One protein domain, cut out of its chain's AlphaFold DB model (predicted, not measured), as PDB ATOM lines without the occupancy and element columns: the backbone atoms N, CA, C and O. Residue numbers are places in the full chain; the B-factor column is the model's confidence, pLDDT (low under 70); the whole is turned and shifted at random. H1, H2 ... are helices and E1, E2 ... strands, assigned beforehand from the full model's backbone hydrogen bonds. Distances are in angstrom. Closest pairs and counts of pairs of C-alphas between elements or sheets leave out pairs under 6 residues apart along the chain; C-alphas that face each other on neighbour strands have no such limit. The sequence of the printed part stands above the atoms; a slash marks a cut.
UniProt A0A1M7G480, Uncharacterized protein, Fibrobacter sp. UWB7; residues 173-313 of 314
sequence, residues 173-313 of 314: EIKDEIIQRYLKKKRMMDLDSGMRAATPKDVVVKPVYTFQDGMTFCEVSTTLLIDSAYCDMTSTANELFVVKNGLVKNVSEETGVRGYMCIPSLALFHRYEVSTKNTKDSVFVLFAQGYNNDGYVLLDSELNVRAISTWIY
ATOM      1  N   GLU A 173    -113.416 446.393  19.524       94.88
ATOM      2  CA  GLU A 173    -112.815 447.642  19.050       94.88
ATOM      3  C   GLU A 173    -111.550 447.982  19.849       94.88
ATOM      4  O   GLU A 173    -110.502 448.265  19.272       94.88
ATOM      5  N   ILE A 174    -111.622 447.872  21.180       95.06
ATOM      6  CA  ILE A 174    -110.479 448.100  22.071       95.06
ATOM      7  C   ILE A 174    -109.407 447.032  21.874       95.06
ATOM      8  O   ILE A 174    -108.216 447.348  21.838       95.06
ATOM      9  N   LYS A 175    -109.808 445.765  21.737       94.06
ATOM     10  CA  LYS A 175    -108.880 444.662  21.483       94.06
ATOM     11  C   LYS A 175    -108.105 444.888  20.184       94.06
ATOM     12  O   LYS A 175    -106.881 444.764  20.184       94.06
ATOM     13  N   ASP A 176    -108.801 445.244  19.111       95.31
ATOM     14  CA  ASP A 176    -108.205 445.494  17.800       95.31
ATOM     15  C   ASP A 176    -107.246 446.697  17.856       95.31
ATOM     16  O   ASP A 176    -106.130 446.614  17.340       95.31
ATOM     17  N   GLU A 177    -107.613 447.775  18.559       95.94
ATOM     18  CA  GLU A 177    -106.730 448.930  18.765       95.94
ATOM     19  C   GLU A 177    -105.457 448.565  19.550       95.94
ATOM     20  O   GLU A 177    -104.348 448.957  19.167       95.94
ATOM     21  N   ILE A 178    -105.590 447.788  20.630       93.56
ATOM     22  CA  ILE A 178    -104.450 447.296  21.416       93.56
ATOM     23  C   ILE A 178    -103.511 446.468  20.530       93.56
ATOM     24  O   ILE A 178    -102.304 446.719  20.519       93.56
ATOM     25  N   ILE A 179    -104.049 445.519  19.756       93.38
ATOM     26  CA  ILE A 179    -103.263 444.654  18.864       93.38
ATOM     27  C   ILE A 179    -102.522 445.487  17.813       93.38
ATOM     28  O   ILE A 179    -101.323 445.290  17.602       93.38
ATOM     29  N   GLN A 180    -103.205 446.447  17.182       93.56
ATOM     30  CA  GLN A 180    -102.586 447.341  16.203       93.56
ATOM     31  C   GLN A 180    -101.426 448.136  16.809       93.56
ATOM     32  O   GLN A 180    -100.363 448.232  16.195       93.56
ATOM     33  N   ARG A 181    -101.598 448.690  18.018       91.50
ATOM     34  CA  ARG A 181    -100.534 449.428  18.718       91.50
ATOM     35  C   ARG A 181     -99.367 448.514  19.104       91.50
ATOM     36  O   ARG A 181     -98.219 448.892  18.884       91.50
ATOM     37  N   TYR A 182     -99.648 447.317  19.616       86.62
ATOM     38  CA  TYR A 182     -98.639 446.337  20.027       86.62
ATOM     39  C   TYR A 182     -97.755 445.854  18.862       86.62
ATOM     40  O   TYR A 182     -96.535 445.714  19.015       86.62
ATOM     41  N   LEU A 183     -98.356 445.649  17.682       88.31
ATOM     42  CA  LEU A 183     -97.679 445.187  16.464       88.31
ATOM     43  C   LEU A 183     -97.002 446.304  15.650       88.31
ATOM     44  O   LEU A 183     -96.364 446.007  14.641       88.31
ATOM     45  N   LYS A 184     -97.057 447.575  16.087       87.38
ATOM     46  CA  LYS A 184     -96.201 448.635  15.510       87.38
ATOM     47  C   LYS A 184     -94.714 448.297  15.638       87.38
ATOM     48  O   LYS A 184     -93.914 448.699  14.796       87.38
ATOM     49  N   LYS A 185     -94.339 447.560  16.688       80.12
ATOM     50  CA  LYS A 185     -92.999 446.991  16.854       80.12
ATOM     51  C   LYS A 185     -92.969 445.619  16.182       80.12
ATOM     52  O   LYS A 185     -93.870 444.812  16.396       80.12
ATOM     53  N   LYS A 186     -91.917 445.327  15.409       77.88
ATOM     54  CA  LYS A 186     -91.729 443.998  14.809       77.88
ATOM     55  C   LYS A 186     -91.632 442.955  15.928       77.88
ATOM     56  O   LYS A 186     -90.708 443.007  16.736       77.88
ATOM     57  N   ARG A 187     -92.586 442.025  15.974       77.44
ATOM     58  CA  ARG A 187     -92.595 440.883  16.900       77.44
ATOM     59  C   ARG A 187     -92.333 439.612  16.118       77.44
ATOM     60  O   ARG A 187     -92.878 439.456  15.027       77.44
ATOM     61  N   MET A 188     -91.511 438.729  16.667       73.38
ATOM     62  CA  MET A 188     -91.206 437.440  16.061       73.38
ATOM     63  C   MET A 188     -91.857 436.326  16.876       73.38
ATOM     64  O   MET A 188     -91.861 436.383  18.101       73.38
ATOM     65  N   MET A 189     -92.412 435.345  16.178       72.75
ATOM     66  CA  MET A 189     -92.885 434.075  16.703       72.75
ATOM     67  C   MET A 189     -91.799 433.045  16.444       72.75
ATOM     68  O   MET A 189     -91.387 432.893  15.292       72.75
ATOM     69  N   ASP A 190     -91.372 432.357  17.493       67.56
ATOM     70  CA  ASP A 190     -90.605 431.128  17.367       67.56
ATOM     71  C   ASP A 190     -91.564 429.965  17.082       67.56
ATOM     72  O   ASP A 190     -92.643 429.886  17.667       67.56
ATOM     73  N   LEU A 191     -91.222 429.116  16.126       69.00
ATOM     74  CA  LEU A 191     -91.992 427.934  15.746       69.00
ATOM     75  C   LEU A 191     -91.003 426.794  15.534       69.00
ATOM     76  O   LEU A 191     -89.861 427.038  15.153       69.00
ATOM     77  N   ASP A 192     -91.472 425.550  15.622       67.75
ATOM     78  CA  ASP A 192     -90.649 424.368  15.317       67.75
ATOM     79  C   ASP A 192     -89.992 424.429  13.918       67.75
ATOM     80  O   ASP A 192     -88.955 423.817  13.676       67.75
ATOM     81  N   SER A 193     -90.586 425.183  12.983       70.12
ATOM     82  CA  SER A 193     -90.104 425.397  11.611       70.12
ATOM     83  C   SER A 193     -89.265 426.671  11.410       70.12
ATOM     84  O   SER A 193     -88.899 426.989  10.276       70.12
ATOM     85  N   GLY A 194     -88.954 427.397  12.486       71.75
ATOM     86  CA  GLY A 194     -88.168 428.630  12.493       71.75
ATOM     87  C   GLY A 194     -88.971 429.884  12.856       71.75
ATOM     88  O   GLY A 194     -90.159 429.846  13.166       71.75
ATOM     89  N   MET A 195     -88.311 431.042  12.797       75.12
ATOM     90  CA  MET A 195     -88.908 432.312  13.213       75.12
ATOM     91  C   MET A 195     -89.730 432.985  12.106       75.12
ATOM     92  O   MET A 195     -89.269 433.139  10.974       75.12
ATOM     93  N   ARG A 196     -90.906 433.522  12.453       83.06
ATOM     94  CA  ARG A 196     -91.708 434.387  11.559       83.06
ATOM     95  C   ARG A 196     -92.199 435.650  12.254       83.06
ATOM     96  O   ARG A 196     -92.234 435.707  13.473       83.06
ATOM     97  N   ALA A 197     -92.642 436.654  11.501       83.81
ATOM     98  CA  ALA A 197     -93.308 437.813  12.100       83.81
ATOM     99  C   ALA A 197     -94.664 437.420  12.722       83.81
ATOM    100  O   ALA A 197     -95.406 436.607  12.156       83.81
ATOM    101  N   ALA A 198     -94.989 438.004  13.877       83.56
ATOM    102  CA  ALA A 198     -96.290 437.855  14.512       83.56
ATOM    103  C   ALA A 198     -97.369 438.621  13.738       83.56
ATOM    104  O   ALA A 198     -97.125 439.661  13.127       83.56
ATOM    105  N   THR A 199     -98.582 438.094  13.792       88.81
ATOM    106  CA  THR A 199     -99.784 438.626  13.150       88.81
ATOM    107  C   THR A 199    -100.876 438.840  14.202       88.81
ATOM    108  O   THR A 199    -100.751 438.309  15.306       88.81
ATOM    109  N   PRO A 200    -101.967 439.572  13.908       91.06
ATOM    110  CA  PRO A 200    -103.021 439.848  14.892       91.06
ATOM    111  C   PRO A 200    -103.582 438.612  15.613       91.06
ATOM    112  O   PRO A 200    -103.875 438.682  16.801       91.06
ATOM    113  N   LYS A 201    -103.680 437.467  14.924       88.44
ATOM    114  CA  LYS A 201    -104.148 436.195  15.507       88.44
ATOM    115  C   LYS A 201    -103.196 435.596  16.547       88.44
ATOM    116  O   LYS A 201    -103.621 434.761  17.332       88.44
ATOM    117  N   ASP A 202    -101.929 435.998  16.520       84.12
ATOM    118  CA  ASP A 202    -100.909 435.514  17.443       84.12
ATOM    119  C   ASP A 202    -100.876 436.352  18.723       84.12
ATOM    120  O   ASP A 202    -100.096 436.047  19.613       84.12
ATOM    121  N   VAL A 203    -101.660 437.433  18.822       85.56
ATOM    122  CA  VAL A 203    -101.639 438.350  19.966       85.56
ATOM    123  C   VAL A 203    -102.765 438.012  20.938       85.56
ATOM    124  O   VAL A 203    -103.948 438.010  20.591       85.56
ATOM    125  N   VAL A 204    -102.393 437.782  22.192       83.81
ATOM    126  CA  VAL A 204    -103.303 437.646  23.326       83.81
ATOM    127  C   VAL A 204    -103.417 438.995  24.013       83.81
ATOM    128  O   VAL A 204    -102.417 439.596  24.391       83.81
ATOM    129  N   VAL A 205    -104.650 439.453  24.204       86.81
ATOM    130  CA  VAL A 205    -104.976 440.603  25.052       86.81
ATOM    131  C   VAL A 205    -105.768 440.064  26.229       86.81
ATOM    132  O   VAL A 205    -106.886 439.578  26.046       86.81
ATOM    133  N   LYS A 206    -105.180 440.124  27.419       83.88
ATOM    134  CA  LYS A 206    -105.766 439.614  28.653       83.88
ATOM    135  C   LYS A 206    -106.007 440.778  29.611       83.88
ATOM    136  O   LYS A 206    -105.039 441.356  30.103       83.88
ATOM    137  N   PRO A 207    -107.264 441.140  29.913       84.75
ATOM    138  CA  PRO A 207    -107.532 442.056  31.010       84.75
ATOM    139  C   PRO A 207    -107.007 441.446  32.313       84.75
ATOM    140  O   PRO A 207    -107.194 440.257  32.572       84.75
ATOM    141  N   VAL A 208    -106.331 442.253  33.125       75.62
ATOM    142  CA  VAL A 208    -105.718 441.811  34.389       75.62
ATOM    143  C   VAL A 208    -106.268 442.548  35.599       75.62
ATOM    144  O   VAL A 208    -106.463 441.929  36.641       75.62
ATOM    145  N   TYR A 209    -106.627 443.826  35.450       79.19
ATOM    146  CA  TYR A 209    -107.231 444.622  36.520       79.19
ATOM    147  C   TYR A 209    -108.338 445.500  35.956       79.19
ATOM    148  O   TYR A 209    -108.156 446.126  34.915       79.19
ATOM    149  N   THR A 210    -109.487 445.561  36.628       83.69
ATOM    150  CA  THR A 210    -110.600 446.450  36.257       83.69
ATOM    151  C   THR A 210    -111.131 447.186  37.485       83.69
ATOM    152  O   THR A 210    -111.387 446.583  38.533       83.69
ATOM    153  N   PHE A 211    -111.291 448.499  37.345       83.25
ATOM    154  CA  PHE A 211    -111.759 449.406  38.387       83.25
ATOM    155  C   PHE A 211    -113.206 449.826  38.161       83.25
ATOM    156  O   PHE A 211    -113.729 449.789  37.049       83.25
ATOM    157  N   GLN A 212    -113.853 450.267  39.242       82.44
ATOM    158  CA  GLN A 212    -115.257 450.685  39.219       82.44
ATOM    159  C   GLN A 212    -115.526 451.865  38.278       82.44
ATOM    160  O   GLN A 212    -116.637 452.001  37.782       82.44
ATOM    161  N   ASP A 213    -114.520 452.701  38.021       81.75
ATOM    162  CA  ASP A 213    -114.616 453.857  37.131       81.75
ATOM    163  C   ASP A 213    -114.337 453.517  35.656       81.75
ATOM    164  O   ASP A 213    -114.055 454.416  34.862       81.75
ATOM    165  N   GLY A 214    -114.379 452.232  35.290       82.38
ATOM    166  CA  GLY A 214    -114.222 451.766  33.912       82.38
ATOM    167  C   GLY A 214    -112.780 451.746  33.407       82.38
ATOM    168  O   GLY A 214    -112.561 451.576  32.209       82.38
ATOM    169  N   MET A 215    -111.788 451.929  34.288       85.88
ATOM    170  CA  MET A 215    -110.389 451.729  33.921       85.88
ATOM    171  C   MET A 215    -110.037 450.241  33.911       85.88
ATOM    172  O   MET A 215    -110.255 449.549  34.907       85.88
ATOM    173  N   THR A 216    -109.410 449.777  32.832       86.75
ATOM    174  CA  THR A 216    -108.967 448.389  32.679       86.75
ATOM    175  C   THR A 216    -107.515 448.331  32.227       86.75
ATOM    176  O   THR A 216    -107.131 448.954  31.243       86.75
ATOM    177  N   PHE A 217    -106.708 447.543  32.928       83.44
ATOM    178  CA  PHE A 217    -105.358 447.195  32.508       83.44
ATOM    179  C   PHE A 217    -105.371 445.852  31.790       83.44
ATOM    180  O   PHE A 217    -106.028 444.916  32.248       83.44
ATOM    181  N   CYS A 218    -104.642 445.768  30.682       83.56
ATOM    182  CA  CYS A 218    -104.526 444.582  29.847       83.56
ATOM    183  C   CYS A 218    -103.056 444.199  29.684       83.56
ATOM    184  O   CYS A 218    -102.255 445.016  29.232       83.56
ATOM    185  N   GLU A 219    -102.721 442.955  30.004       80.38
ATOM    186  CA  GLU A 219    -101.470 442.340  29.574       80.38
ATOM    187  C   GLU A 219    -101.611 441.888  28.125       80.38
ATOM    188  O   GLU A 219    -102.619 441.293  27.731       80.38
ATOM    189  N   VAL A 220    -100.596 442.195  27.326       81.44
ATOM    190  CA  VAL A 220    -100.569 441.896  25.901       81.44
ATOM    191  C   VAL A 220     -99.300 441.142  25.583       81.44
ATOM    192  O   VAL A 220     -98.197 441.609  25.867       81.44
ATOM    193  N   SER A 221     -99.462 439.975  24.982       78.00
ATOM    194  CA  SER A 221     -98.369 439.083  24.626       78.00
ATOM    195  C   SER A 221     -98.660 438.409  23.298       78.00
ATOM    196  O   SER A 221     -99.782 438.444  22.797       78.00
ATOM    197  N   THR A 222     -97.657 437.777  22.709       76.25
ATOM    198  CA  THR A 222     -97.894 436.806  21.642       76.25
ATOM    199  C   THR A 222     -98.089 435.405  22.228       76.25
ATOM    200  O   THR A 222     -97.458 435.080  23.231       76.25
ATOM    201  N   THR A 223     -98.924 434.559  21.615       60.69
ATOM    202  CA  THR A 223     -99.152 433.152  21.991       60.69
ATOM    203  C   THR A 223     -97.888 432.311  21.800       60.69
ATOM    204  O   THR A 223     -97.754 431.591  20.815       60.69
ATOM    205  N   LEU A 224     -96.962 432.392  22.747       52.34
ATOM    206  CA  LEU A 224     -95.989 431.344  23.037       52.34
ATOM    207  C   LEU A 224     -96.169 430.997  24.510       52.34
ATOM    208  O   LEU A 224     -95.779 431.736  25.409       52.34
ATOM    209  N   LEU A 225     -96.906 429.918  24.737       42.59
ATOM    210  CA  LEU A 225     -97.159 429.364  26.053       42.59
ATOM    211  C   LEU A 225     -95.942 428.530  26.484       42.59
ATOM    212  O   LEU A 225     -95.614 427.562  25.810       42.59
ATOM    213  N   ILE A 226     -95.414 428.875  27.663       36.38
ATOM    214  CA  ILE A 226     -94.856 427.967  28.682       36.38
ATOM    215  C   ILE A 226     -93.396 427.492  28.448       36.38
ATOM    216  O   ILE A 226     -93.074 426.847  27.462       36.38
ATOM    217  N   ASP A 227     -92.533 427.771  29.436       32.66
ATOM    218  CA  ASP A 227     -91.281 427.053  29.765       32.66
ATOM    219  C   ASP A 227     -89.960 427.252  28.992       32.66
ATOM    220  O   ASP A 227     -89.012 426.503  29.240       32.66
ATOM    221  N   SER A 228     -89.758 428.287  28.170       32.16
ATOM    222  CA  SER A 228     -88.386 428.582  27.707       32.16
ATOM    223  C   SER A 228     -87.659 429.558  28.640       32.16
ATOM    224  O   SER A 228     -87.765 430.778  28.548       32.16
ATOM    225  N   ALA A 229     -86.826 429.003  29.521       32.47
ATOM    226  CA  ALA A 229     -85.815 429.717  30.307       32.47
ATOM    227  C   ALA A 229     -84.683 430.352  29.453       32.47
ATOM    228  O   ALA A 229     -83.604 430.637  29.969       32.47
ATOM    229  N   TYR A 230     -84.899 430.566  28.150       34.31
ATOM    230  CA  TYR A 230     -83.900 431.080  27.215       34.31
ATOM    231  C   TYR A 230     -84.350 432.409  26.606       34.31
ATOM    232  O   TYR A 230     -85.199 432.483  25.720       34.31
ATOM    233  N   CYS A 231     -83.742 433.472  27.129       42.00
ATOM    234  CA  CYS A 231     -83.920 434.851  26.702       42.00
ATOM    235  C   CYS A 231     -82.999 435.146  25.516       42.00
ATOM    236  O   CYS A 231     -81.821 435.432  25.724       42.00
ATOM    237  N   ASP A 232     -83.520 435.124  24.292       34.91
ATOM    238  CA  ASP A 232     -82.812 435.720  23.156       34.91
ATOM    239  C   ASP A 232     -83.321 437.146  22.895       34.91
ATOM    240  O   ASP A 232     -84.502 437.452  23.068       34.91
ATOM    241  N   MET A 233     -82.425 438.050  22.494       37.72
ATOM    242  CA  MET A 233     -82.643 439.506  22.409       37.72
ATOM    243  C   MET A 233     -83.678 439.941  21.349       37.72
ATOM    244  O   MET A 233     -83.877 441.136  21.122       37.72
ATOM    245  N   THR A 234     -84.339 438.992  20.690       40.06
ATOM    246  CA  THR A 234     -85.310 439.201  19.610       40.06
ATOM    247  C   THR A 234     -86.740 438.756  19.955       40.06
ATOM    248  O   THR A 234     -87.618 438.882  19.097       40.06
ATOM    249  N   SER A 235     -87.016 438.262  21.176       43.00
ATOM    250  CA  SER A 235     -88.287 437.601  21.524       43.00
ATOM    251  C   SER A 235     -89.310 438.478  22.285       43.00
ATOM    252  O   SER A 235     -89.016 439.193  23.238       43.00
ATOM    253  N   THR A 236     -90.547 438.459  21.775       51.72
ATOM    254  CA  THR A 236     -91.854 438.625  22.451       51.72
ATOM    255  C   THR A 236     -91.884 439.300  23.839       51.72
ATOM    256  O   THR A 236     -92.014 438.640  24.868       51.72
ATOM    257  N   ALA A 237     -91.838 440.634  23.889       59.84
ATOM    258  CA  ALA A 237     -92.061 441.368  25.137       59.84
ATOM    259  C   ALA A 237     -93.558 441.406  25.496       59.84
ATOM    260  O   ALA A 237     -94.374 441.840  24.675       59.84
ATOM    261  N   ASN A 238     -93.904 441.005  26.723       69.88
ATOM    262  CA  ASN A 238     -95.202 441.325  27.315       69.88
ATOM    263  C   ASN A 238     -95.280 442.842  27.522       69.88
ATOM    264  O   ASN A 238     -94.332 443.454  28.014       69.88
ATOM    265  N   GLU A 239     -96.394 443.454  27.142       76.88
ATOM    266  CA  GLU A 239     -96.633 444.881  27.346       76.88
ATOM    267  C   GLU A 239     -97.928 445.100  28.126       76.88
ATOM    268  O   GLU A 239     -98.891 444.346  27.994       76.88
ATOM    269  N   LEU A 240     -97.947 446.149  28.944       77.81
ATOM    270  CA  LEU A 240     -99.115 446.552  29.708       77.81
ATOM    271  C   LEU A 240     -99.787 447.734  29.023       77.81
ATOM    272  O   LEU A 240     -99.204 448.810  28.861       77.81
ATOM    273  N   PHE A 241    -101.050 447.537  28.683       85.62
ATOM    274  CA  PHE A 241    -101.924 448.570  28.167       85.62
ATOM    275  C   PHE A 241    -102.915 448.994  29.241       85.62
ATOM    276  O   PHE A 241    -103.368 448.182  30.045       85.62
ATOM    277  N   VAL A 242    -103.276 450.271  29.238       86.06
ATOM    278  CA  VAL A 242    -104.368 450.805  30.047       86.06
ATOM    279  C   VAL A 242    -105.450 451.355  29.132       86.06
ATOM    280  O   VAL A 242    -105.160 451.996  28.118       86.06
ATOM    281  N   VAL A 243    -106.695 451.073  29.500       89.00
ATOM    282  CA  VAL A 243    -107.898 451.482  28.789       89.00
ATOM    283  C   VAL A 243    -108.799 452.252  29.741       89.00
ATOM    284  O   VAL A 243    -109.052 451.794  30.855       89.00
ATOM    285  N   LYS A 244    -109.306 453.407  29.311       88.12
ATOM    286  CA  LYS A 244    -110.366 454.138  30.019       88.12
ATOM    287  C   LYS A 244    -111.149 454.999  29.039       88.12
ATOM    288  O   LYS A 244    -110.547 455.743  28.275       88.12
ATOM    289  N   ASN A 245    -112.480 454.930  29.075       85.81
ATOM    290  CA  ASN A 245    -113.365 455.747  28.229       85.81
ATOM    291  C   ASN A 245    -113.007 455.703  26.727       85.81
ATOM    292  O   ASN A 245    -113.012 456.729  26.055       85.81
ATOM    293  N   GLY A 246    -112.636 454.529  26.211       84.88
ATOM    294  CA  GLY A 246    -112.222 454.366  24.813       84.88
ATOM    295  C   GLY A 246    -110.775 454.766  24.506       84.88
ATOM    296  O   GLY A 246    -110.294 454.489  23.416       84.88
ATOM    297  N   LEU A 247    -110.052 455.377  25.449       88.31
ATOM    298  CA  LEU A 247    -108.639 455.707  25.285       88.31
ATOM    299  C   LEU A 247    -107.777 454.486  25.589       88.31
ATOM    300  O   LEU A 247    -107.902 453.912  26.669       88.31
ATOM    301  N   VAL A 248    -106.874 454.142  24.672       90.00
ATOM    302  CA  VAL A 248    -105.897 453.057  24.824       90.00
ATOM    303  C   VAL A 248    -104.487 453.633  24.903       90.00
ATOM    304  O   VAL A 248    -104.062 454.394  24.027       90.00
ATOM    305  N   LYS A 249    -103.719 453.227  25.917       87.31
ATOM    306  CA  LYS A 249    -102.322 453.645  26.072       87.31
ATOM    307  C   LYS A 249    -101.395 452.489  26.421       87.31
ATOM    308  O   LYS A 249    -101.718 451.671  27.275       87.31
ATOM    309  N   ASN A 250    -100.231 452.457  25.772       83.75
ATOM    310  CA  ASN A 250     -99.153 451.517  26.065       83.75
ATOM    311  C   ASN A 250     -98.295 452.069  27.208       83.75
ATOM    312  O   ASN A 250     -97.501 452.985  27.007       83.75
ATOM    313  N   VAL A 251     -98.467 451.534  28.413       76.38
ATOM    314  CA  VAL A 251     -97.727 452.011  29.586       76.38
ATOM    315  C   VAL A 251     -96.284 451.506  29.559       76.38
ATOM    316  O   VAL A 251     -95.370 452.224  29.954       76.38
ATOM    317  N   SER A 252     -96.039 450.308  29.027       71.88
ATOM    318  CA  SER A 252     -94.682 449.766  28.887       71.88
ATOM    319  C   SER A 252     -93.783 450.635  28.000       71.88
ATOM    320  O   SER A 252     -92.609 450.808  28.307       71.88
ATOM    321  N   GLU A 253     -94.315 451.219  26.926       70.50
ATOM    322  CA  GLU A 253     -93.543 452.099  26.036       70.50
ATOM    323  C   GLU A 253     -93.212 453.447  26.683       70.50
ATOM    324  O   GLU A 253     -92.067 453.894  26.663       70.50
ATOM    325  N   GLU A 254     -94.206 454.066  27.310       65.75
ATOM    326  CA  GLU A 254     -94.070 455.386  27.931       65.75
ATOM    327  C   GLU A 254     -93.148 455.372  29.149       65.75
ATOM    328  O   GLU A 254     -92.565 456.392  29.515       65.75
ATOM    329  N   THR A 255     -93.007 454.216  29.796       58.19
ATOM    330  CA  THR A 255     -92.235 454.119  31.030       58.19
ATOM    331  C   THR A 255     -90.731 454.081  30.811       58.19
ATOM    332  O   THR A 255     -89.978 454.225  31.772       58.19
ATOM    333  N   GLY A 256     -90.265 453.874  29.574       52.06
ATOM    334  CA  GLY A 256     -88.838 453.716  29.289       52.06
ATOM    335  C   GLY A 256     -88.179 452.577  30.080       52.06
ATOM    336  O   GLY A 256     -86.950 452.473  30.079       52.06
ATOM    337  N   VAL A 257     -88.977 451.728  30.747       50.44
ATOM    338  CA  VAL A 257     -88.534 450.489  31.374       50.44
ATOM    339  C   VAL A 257     -88.059 449.640  30.213       50.44
ATOM    340  O   VAL A 257     -88.857 449.088  29.455       50.44
ATOM    341  N   ARG A 258     -86.740 449.632  29.998       42.59
ATOM    342  CA  ARG A 258     -86.116 448.756  29.014       42.59
ATOM    343  C   ARG A 258     -86.653 447.366  29.315       42.59
ATOM    344  O   ARG A 258     -86.526 446.911  30.451       42.59
ATOM    345  N   GLY A 259     -87.287 446.746  28.322       41.22
ATOM    346  CA  GLY A 259     -87.701 445.349  28.372       41.22
ATOM    347  C   GLY A 259     -86.452 444.485  28.451       41.22
ATOM    348  O   GLY A 259     -86.029 443.896  27.464       41.22
ATOM    349  N   TYR A 260     -85.788 444.506  29.600       35.41
ATOM    350  CA  TYR A 260     -84.712 443.602  29.906       35.41
ATOM    351  C   TYR A 260     -85.374 442.265  30.177       35.41
ATOM    352  O   TYR A 260     -86.049 442.110  31.184       35.41
ATOM    353  N   MET A 261     -85.210 441.381  29.194       36.53
ATOM    354  CA  MET A 261     -85.128 439.928  29.307       36.53
ATOM    355  C   MET A 261     -86.235 439.251  30.123       36.53
ATOM    356  O   MET A 261     -86.312 439.396  31.330       36.53
ATOM    357  N   CYS A 262     -87.036 438.429  29.443       40.34
ATOM    358  CA  CYS A 262     -87.932 437.435  30.033       40.34
ATOM    359  C   CYS A 262     -88.786 437.938  31.210       40.34
ATOM    360  O   CYS A 262     -88.443 437.772  32.376       40.34
ATOM    361  N   ILE A 263     -89.978 438.436  30.865       45.97
ATOM    362  CA  ILE A 263     -91.089 438.707  31.787       45.97
ATOM    363  C   ILE A 263     -90.865 439.928  32.700       45.97
ATOM    364  O   ILE A 263     -90.672 439.777  33.905       45.97
ATOM    365  N   PRO A 264     -91.060 441.151  32.174       44.25
ATOM    366  CA  PRO A 264     -91.629 442.208  32.987       44.25
ATOM    367  C   PRO A 264     -93.106 442.391  32.658       44.25
ATOM    368  O   PRO A 264     -93.492 443.245  31.861       44.25
ATOM    369  N   SER A 265     -93.965 441.587  33.287       50.94
ATOM    370  CA  SER A 265     -95.355 441.999  33.494       50.94
ATOM    371  C   SER A 265     -95.330 443.194  34.447       50.94
ATOM    372  O   SER A 265     -94.901 443.092  35.594       50.94
ATOM    373  N   LEU A 266     -95.749 444.370  33.978       55.19
ATOM    374  CA  LEU A 266     -96.097 445.448  34.898       55.19
ATOM    375  C   LEU A 266     -97.376 445.002  35.615       55.19
ATOM    376  O   LEU A 266     -98.446 444.974  35.013       55.19
ATOM    377  N   ALA A 267     -97.274 444.632  36.886       57.06
ATOM    378  CA  ALA A 267     -98.438 444.312  37.695       57.06
ATOM    379  C   ALA A 267     -98.921 445.560  38.424       57.06
ATOM    380  O   ALA A 267     -98.151 446.290  39.055       57.06
ATOM    381  N   LEU A 268    -100.221 445.813  38.344       60.59
ATOM    382  CA  LEU A 268    -100.864 446.858  39.119       60.59
ATOM    383  C   LEU A 268    -101.287 446.284  40.465       60.59
ATOM    384  O   LEU A 268    -102.139 445.408  40.528       60.59
ATOM    385  N   PHE A 269    -100.730 446.815  41.546       63.38
ATOM    386  CA  PHE A 269    -101.102 446.375  42.891       63.38
ATOM    387  C   PHE A 269    -102.229 447.230  43.455       63.38
ATOM    388  O   PHE A 269    -103.267 446.719  43.873       63.38
ATOM    389  N   HIS A 270    -102.045 448.549  43.419       69.94
ATOM    390  CA  HIS A 270    -102.995 449.480  44.000       69.94
ATOM    391  C   HIS A 270    -103.128 450.737  43.148       69.94
ATOM    392  O   HIS A 270    -102.153 451.291  42.631       69.94
ATOM    393  N   ARG A 271    -104.365 451.221  43.064       79.38
ATOM    394  CA  ARG A 271    -104.643 452.625  42.788       79.38
ATOM    395  C   ARG A 271    -104.818 453.322  44.131       79.38
ATOM    396  O   ARG A 271    -105.563 452.842  44.984       79.38
ATOM    397  N   TYR A 272    -104.174 454.468  44.286       81.25
ATOM    398  CA  TYR A 272    -104.331 455.323  45.452       81.25
ATOM    399  C   TYR A 272    -105.014 456.622  45.050       81.25
ATOM    400  O   TYR A 272    -104.629 457.255  44.069       81.25
ATOM    401  N   GLU A 273    -106.001 457.055  45.825       85.75
ATOM    402  CA  GLU A 273    -106.455 458.442  45.766       85.75
ATOM    403  C   GLU A 273    -105.787 459.215  46.890       85.75
ATOM    404  O   GLU A 273    -106.066 458.999  48.066       85.75
ATOM    405  N   VAL A 274    -104.864 460.094  46.510       83.44
ATOM    406  CA  VAL A 274    -104.029 460.867  47.422       83.44
ATOM    407  C   VAL A 274    -104.604 462.272  47.501       83.44
ATOM    408  O   VAL A 274    -104.641 463.004  46.514       83.44
ATOM    409  N   SER A 275    -105.082 462.646  48.682       81.50
ATOM    410  CA  SER A 275    -105.736 463.927  48.928       81.50
ATOM    411  C   SER A 275    -105.052 464.690  50.054       81.50
ATOM    412  O   SER A 275    -104.725 464.123  51.097       81.50
ATOM    413  N   THR A 276    -104.887 465.993  49.874       77.31
ATOM    414  CA  THR A 276    -104.574 466.932  50.957       77.31
ATOM    415  C   THR A 276    -105.787 467.821  51.230       77.31
ATOM    416  O   THR A 276    -106.879 467.554  50.726       77.31
ATOM    417  N   LYS A 277    -105.652 468.882  52.036       73.50
ATOM    418  CA  LYS A 277    -106.787 469.767  52.343       73.50
ATOM    419  C   LYS A 277    -107.375 470.432  51.091       73.50
ATOM    420  O   LYS A 277    -108.577 470.668  51.040       73.50
ATOM    421  N   ASN A 278    -106.531 470.719  50.101       71.88
ATOM    422  CA  ASN A 278    -106.891 471.543  48.946       71.88
ATOM    423  C   ASN A 278    -106.899 470.772  47.621       71.88
ATOM    424  O   ASN A 278    -107.209 471.350  46.584       71.88
ATOM    425  N   THR A 279    -106.498 469.500  47.627       73.62
ATOM    426  CA  THR A 279    -106.262 468.741  46.397       73.62
ATOM    427  C   THR A 279    -106.620 467.272  46.568       73.62
ATOM    428  O   THR A 279    -106.493 466.728  47.662       73.62
ATOM    429  N   LYS A 280    -107.046 466.630  45.479       80.69
ATOM    430  CA  LYS A 280    -107.266 465.187  45.383       80.69
ATOM    431  C   LYS A 280    -106.767 464.728  44.021       80.69
ATOM    432  O   LYS A 280    -107.261 465.212  43.009       80.69
ATOM    433  N   ASP A 281    -105.815 463.804  44.006       77.88
ATOM    434  CA  ASP A 281    -105.315 463.192  42.778       77.88
ATOM    435  C   ASP A 281    -105.463 461.674  42.841       77.88
ATOM    436  O   ASP A 281    -105.308 461.056  43.897       77.88
ATOM    437  N   SER A 282    -105.707 461.059  41.689       78.94
ATOM    438  CA  SER A 282    -105.563 459.616  41.528       78.94
ATOM    439  C   SER A 282    -104.148 459.309  41.059       78.94
ATOM    440  O   SER A 282    -103.679 459.868  40.071       78.94
ATOM    441  N   VAL A 283    -103.489 458.412  41.779       74.94
ATOM    442  CA  VAL A 283    -102.150 457.925  41.487       74.94
ATOM    443  C   VAL A 283    -102.235 456.422  41.301       74.94
ATOM    444  O   VAL A 283    -102.658 455.674  42.184       74.94
ATOM    445  N   PHE A 284    -101.826 455.979  40.126       75.50
ATOM    446  CA  PHE A 284    -101.640 454.566  39.836       75.50
ATOM    447  C   PHE A 284    -100.220 454.208  40.224       75.50
ATOM    448  O   PHE A 284     -99.325 455.009  39.983       75.50
ATOM    449  N   VAL A 285    -100.025 453.052  40.850       72.00
ATOM    450  CA  VAL A 285     -98.691 452.549  41.169       72.00
ATOM    451  C   VAL A 285     -98.567 451.176  40.538       72.00
ATOM    452  O   VAL A 285     -99.073 450.176  41.050       72.00
ATOM    453  N   LEU A 286     -97.921 451.159  39.377       68.62
ATOM    454  CA  LEU A 286     -97.540 449.928  38.694       68.62
ATOM    455  C   LEU A 286     -96.192 449.460  39.210       68.62
ATOM    456  O   LEU A 286     -95.347 450.300  39.494       68.62
ATOM    457  N   PHE A 287     -96.009 448.148  39.277       63.09
ATOM    458  CA  PHE A 287     -94.766 447.497  39.653       63.09
ATOM    459  C   PHE A 287     -94.251 446.681  38.476       63.09
ATOM    460  O   PHE A 287     -94.949 445.786  38.001       63.09
ATOM    461  N   ALA A 288     -93.038 446.963  38.008       56.97
ATOM    462  CA  ALA A 288     -92.350 446.062  37.087       56.97
ATOM    463  C   ALA A 288     -92.026 444.758  37.826       56.97
ATOM    464  O   ALA A 288     -91.294 444.778  38.810       56.97
ATOM    465  N   GLN A 289     -92.627 443.644  37.403       50.50
ATOM    466  CA  GLN A 289     -92.195 442.317  37.836       50.50
ATOM    467  C   GLN A 289     -90.927 441.929  37.065       50.50
ATOM    468  O   GLN A 289     -90.684 442.455  35.984       50.50
ATOM    469  N   GLY A 290     -90.131 441.009  37.604       49.19
ATOM    470  CA  GLY A 290     -88.965 440.469  36.904       49.19
ATOM    471  C   GLY A 290     -87.649 441.173  37.239       49.19
ATOM    472  O   GLY A 290     -87.528 442.395  37.183       49.19
ATOM    473  N   TYR A 291     -86.659 440.339  37.569       48.75
ATOM    474  CA  TYR A 291     -85.324 440.689  38.061       48.75
ATOM    475  C   TYR A 291     -85.321 441.623  39.269       48.75
ATOM    476  O   TYR A 291     -86.360 442.054  39.764       48.75
ATOM    477  N   ASN A 292     -84.130 441.894  39.784       51.22
ATOM    478  CA  ASN A 292     -83.911 442.739  40.939       51.22
ATOM    479  C   ASN A 292     -84.255 444.204  40.638       51.22
ATOM    480  O   ASN A 292     -83.489 445.055  41.028       51.22
ATOM    481  N   ASN A 293     -85.335 444.552  39.927       54.00
ATOM    482  CA  ASN A 293     -85.679 445.934  39.621       54.00
ATOM    483  C   ASN A 293     -87.124 446.279  39.989       54.00
ATOM    484  O   ASN A 293     -88.054 445.928  39.269       54.00
ATOM    485  N   ASP A 294     -87.318 447.074  41.042       57.03
ATOM    486  CA  ASP A 294     -88.635 447.633  41.357       57.03
ATOM    487  C   ASP A 294     -88.878 448.893  40.514       57.03
ATOM    488  O   ASP A 294     -88.234 449.929  40.705       57.03
ATOM    489  N   GLY A 295     -89.818 448.817  39.572       63.41
ATOM    490  CA  GLY A 295     -90.260 449.953  38.759       63.41
ATOM    491  C   GLY A 295     -91.621 450.477  39.187       63.41
ATOM    492  O   GLY A 295     -92.588 449.745  39.061       63.41
ATOM    493  N   TYR A 296     -91.704 451.734  39.625       71.25
ATOM    494  CA  TYR A 296     -92.930 452.451  39.976       71.25
ATOM    495  C   TYR A 296     -93.323 453.409  38.856       71.25
ATOM    496  O   TYR A 296     -92.505 454.207  38.395       71.25
ATOM    497  N   VAL A 297     -94.589 453.404  38.460       71.69
ATOM    498  CA  VAL A 297     -95.109 454.311  37.426       71.69
ATOM    499  C   VAL A 297     -96.287 455.075  37.984       71.69
ATOM    500  O   VAL A 297     -97.189 454.433  38.506       71.69
ATOM    501  N   LEU A 298     -96.289 456.401  37.820       75.88
ATOM    502  CA  LEU A 298     -97.396 457.288  38.169       75.88
ATOM    503  C   LEU A 298     -98.146 457.716  36.906       75.88
ATOM    504  O   LEU A 298     -97.594 458.412  36.046       75.88
ATOM    505  N   LEU A 299     -99.419 457.335  36.833       74.00
ATOM    506  CA  LEU A 299    -100.374 457.836  35.844       74.00
ATOM    507  C   LEU A 299    -101.296 458.866  36.502       74.00
ATOM    508  O   LEU A 299    -101.578 458.757  37.697       74.00
ATOM    509  N   ASP A 300    -101.772 459.841  35.734       72.88
ATOM    510  CA  ASP A 300    -102.864 460.718  36.162       72.88
ATOM    511  C   ASP A 300    -104.246 460.198  35.722       72.88
ATOM    512  O   ASP A 300    -104.393 459.104  35.169       72.88
ATOM    513  N   SER A 301    -105.284 461.004  35.958       68.62
ATOM    514  CA  SER A 301    -106.668 460.705  35.581       68.62
ATOM    515  C   SER A 301    -106.910 460.566  34.073       68.62
ATOM    516  O   SER A 301    -107.906 459.952  33.691       68.62
ATOM    517  N   GLU A 302    -106.024 461.115  33.239       72.56
ATOM    518  CA  GLU A 302    -106.065 461.087  31.770       72.56
ATOM    519  C   GLU A 302    -105.125 460.021  31.181       72.56
ATOM    520  O   GLU A 302    -104.920 459.973  29.969       72.56
ATOM    521  N   LEU A 303    -104.557 459.147  32.023       72.56
ATOM    522  CA  LEU A 303    -103.569 458.130  31.647       72.56
ATOM    523  C   LEU A 303    -102.232 458.722  31.172       72.56
ATOM    524  O   LEU A 303    -101.415 458.036  30.555       72.56
ATOM    525  N   ASN A 304    -101.941 459.990  31.451       75.62
ATOM    526  CA  ASN A 304    -100.635 460.559  31.153       75.62
ATOM    527  C   ASN A 304     -99.593 460.046  32.146       75.62
ATOM    528  O   ASN A 304     -99.807 460.095  33.357       75.62
ATOM    529  N   VAL A 305     -98.457 459.551  31.633       73.56
ATOM    530  CA  VAL A 305     -97.332 459.179  32.490       73.56
ATOM    531  C   VAL A 305     -96.737 460.466  33.030       73.56
ATOM    532  O   VAL A 305     -96.192 461.278  32.288       73.56
ATOM    533  N   ARG A 306     -96.889 460.677  34.334       72.69
ATOM    534  CA  ARG A 306     -96.378 461.873  35.009       72.69
ATOM    535  C   ARG A 306     -94.978 461.651  35.551       72.69
ATOM    536  O   ARG A 306     -94.170 462.574  35.570       72.69
ATOM    537  N   ALA A 307     -94.689 460.432  35.993       68.62
ATOM    538  CA  ALA A 307     -93.378 460.073  36.496       68.62
ATOM    539  C   ALA A 307     -93.156 458.563  36.435       68.62
ATOM    540  O   ALA A 307     -94.080 457.775  36.636       68.62
ATOM    541  N   ILE A 308     -91.901 458.179  36.227       69.19
ATOM    542  CA  ILE A 308     -91.421 456.811  36.397       69.19
ATOM    543  C   ILE A 308     -90.289 456.848  37.405       69.19
ATOM    544  O   ILE A 308     -89.469 457.770  37.412       69.19
ATOM    545  N   SER A 309     -90.251 455.846  38.264       65.06
ATOM    546  CA  SER A 309     -89.223 455.677  39.265       65.06
ATOM    547  C   SER A 309     -88.813 454.214  39.296       65.06
ATOM    548  O   SER A 309     -89.541 453.393  39.826       65.06
ATOM    549  N   THR A 310     -87.669 453.872  38.718       61.88
ATOM    550  CA  THR A 310     -87.132 452.503  38.718       61.88
ATOM    551  C   THR A 310     -85.915 452.398  39.620       61.88
ATOM    552  O   THR A 310     -85.113 453.332  39.654       61.88
ATOM    553  N   TRP A 311     -85.747 451.252  40.274       59.00
ATOM    554  CA  TRP A 311     -84.594 450.924  41.119       59.00
ATOM    555  C   TRP A 311     -84.075 449.548  40.790       59.00
ATOM    556  O   TRP A 311     -84.864 448.724  40.349       59.00
ATOM    557  N   ILE A 312     -82.799 449.311  41.082       51.94
ATOM    558  CA  ILE A 312     -82.186 447.988  41.072       51.94
ATOM    559  C   ILE A 312     -82.010 447.557  42.545       51.94
ATOM    560  O   ILE A 312     -81.273 448.191  43.293       51.94
ATOM    561  N   TYR A 313     -82.733 446.535  43.005       48.62
ATOM    562  CA  TYR A 313     -82.326 445.677  44.117       48.62
ATOM    563  C   TYR A 313     -80.908 445.144  43.851       48.62
ATOM    564  O   TYR A 313     -80.598 444.587  42.796       48.62
TER     565      TYR A 313
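What this domain is: This is residues 173 to 313 of the 314 residues of an uncharacterized protein of Fibrobacter sp. UWB7 (UniProt A0A1M7G480). Two antiparallel sheets of four strands each are partly face to face as a sandwich; the first, E1 to E4, curls round helix H1 on its face away from the second, E5 to E8. One end of the E5 and E6 hairpin sticks out at residues 275 to 280, and the short H2 grazes both sheets. The printed part has 141 residues with two named helices and eight named strands, in the order H1 E1 E2 E3 E4 H2 E5 E6 E7 E8, and is mostly strand. The sheets run E1 E2 E3 E4 and E5 E6 E7 E8. The whole is compact, with a radius of gyration of the C-alphas of 16.1 A, yet flat, spanning 62 by 39 by 21 A.

Where its parts are: Find C-alpha 173 at (-112.815, 447.642, 19.050); from there H1 runs 14.3 A to residue 182. Next come E1, residues 203 to 210, 20.3 A; E2, 216 to 222, 19.5 A; E3, 239 to 244; E4, 247 to 250; and H2, 251 to 254. E5 begins at C-alpha 266, (-96.097, 445.448, 34.898), runs 25.1 A to residue 275 and bends by 58 degrees at residue 269. E6, 280 to 288, covers 25.6 A; E7, 293 to 299, 19.3 A; E8, 305 to 312, runs 20.7 A to C-alpha 312 at (-82.186, 447.988, 41.072).

How they stand to each other: Start at the sheet E1 E2 E3 E4, strongly twisted and a meander, each strand the antiparallel neighbour of the one before. Look for N 206 and O 219, 2.8 A, between E1 and E2; N 218 and O 241, 2.8 A, between E2 and E3; and N 242 and O 249, 2.9 A, between E3 and E4. H1 is on this sheet; its closest C-alphas to E1 are those of Ile 179 and Val 203, 6.6 A apart. Every O i to N i+4 pair in H1 is within hydrogen-bond range; H2 is too short for one. The sheet E5 E6 E7 E8 is also a strongly twisted meander, with N 283 and O 272 at 2.8 A, N 288 and O 295 at 3.0 A, and N 296 and O 309 at 2.7 A. Between the sheets, the closest C-alphas of E3 and E5 are those of Leu 240 and Leu 266, 6.1 A. H1 and E5 are apart.

The domain as a whole: The C-alphas farthest apart, those of Ser 193 and Lys 277, are 62.5 A apart. The printed part has no cut. The links H1 to E1, E2 to E3 and H2 to E5 are long. The mean pLDDT of the printed part is 70.5; look for values under 70 at residues 223 to 238 and 254 to 270, among others.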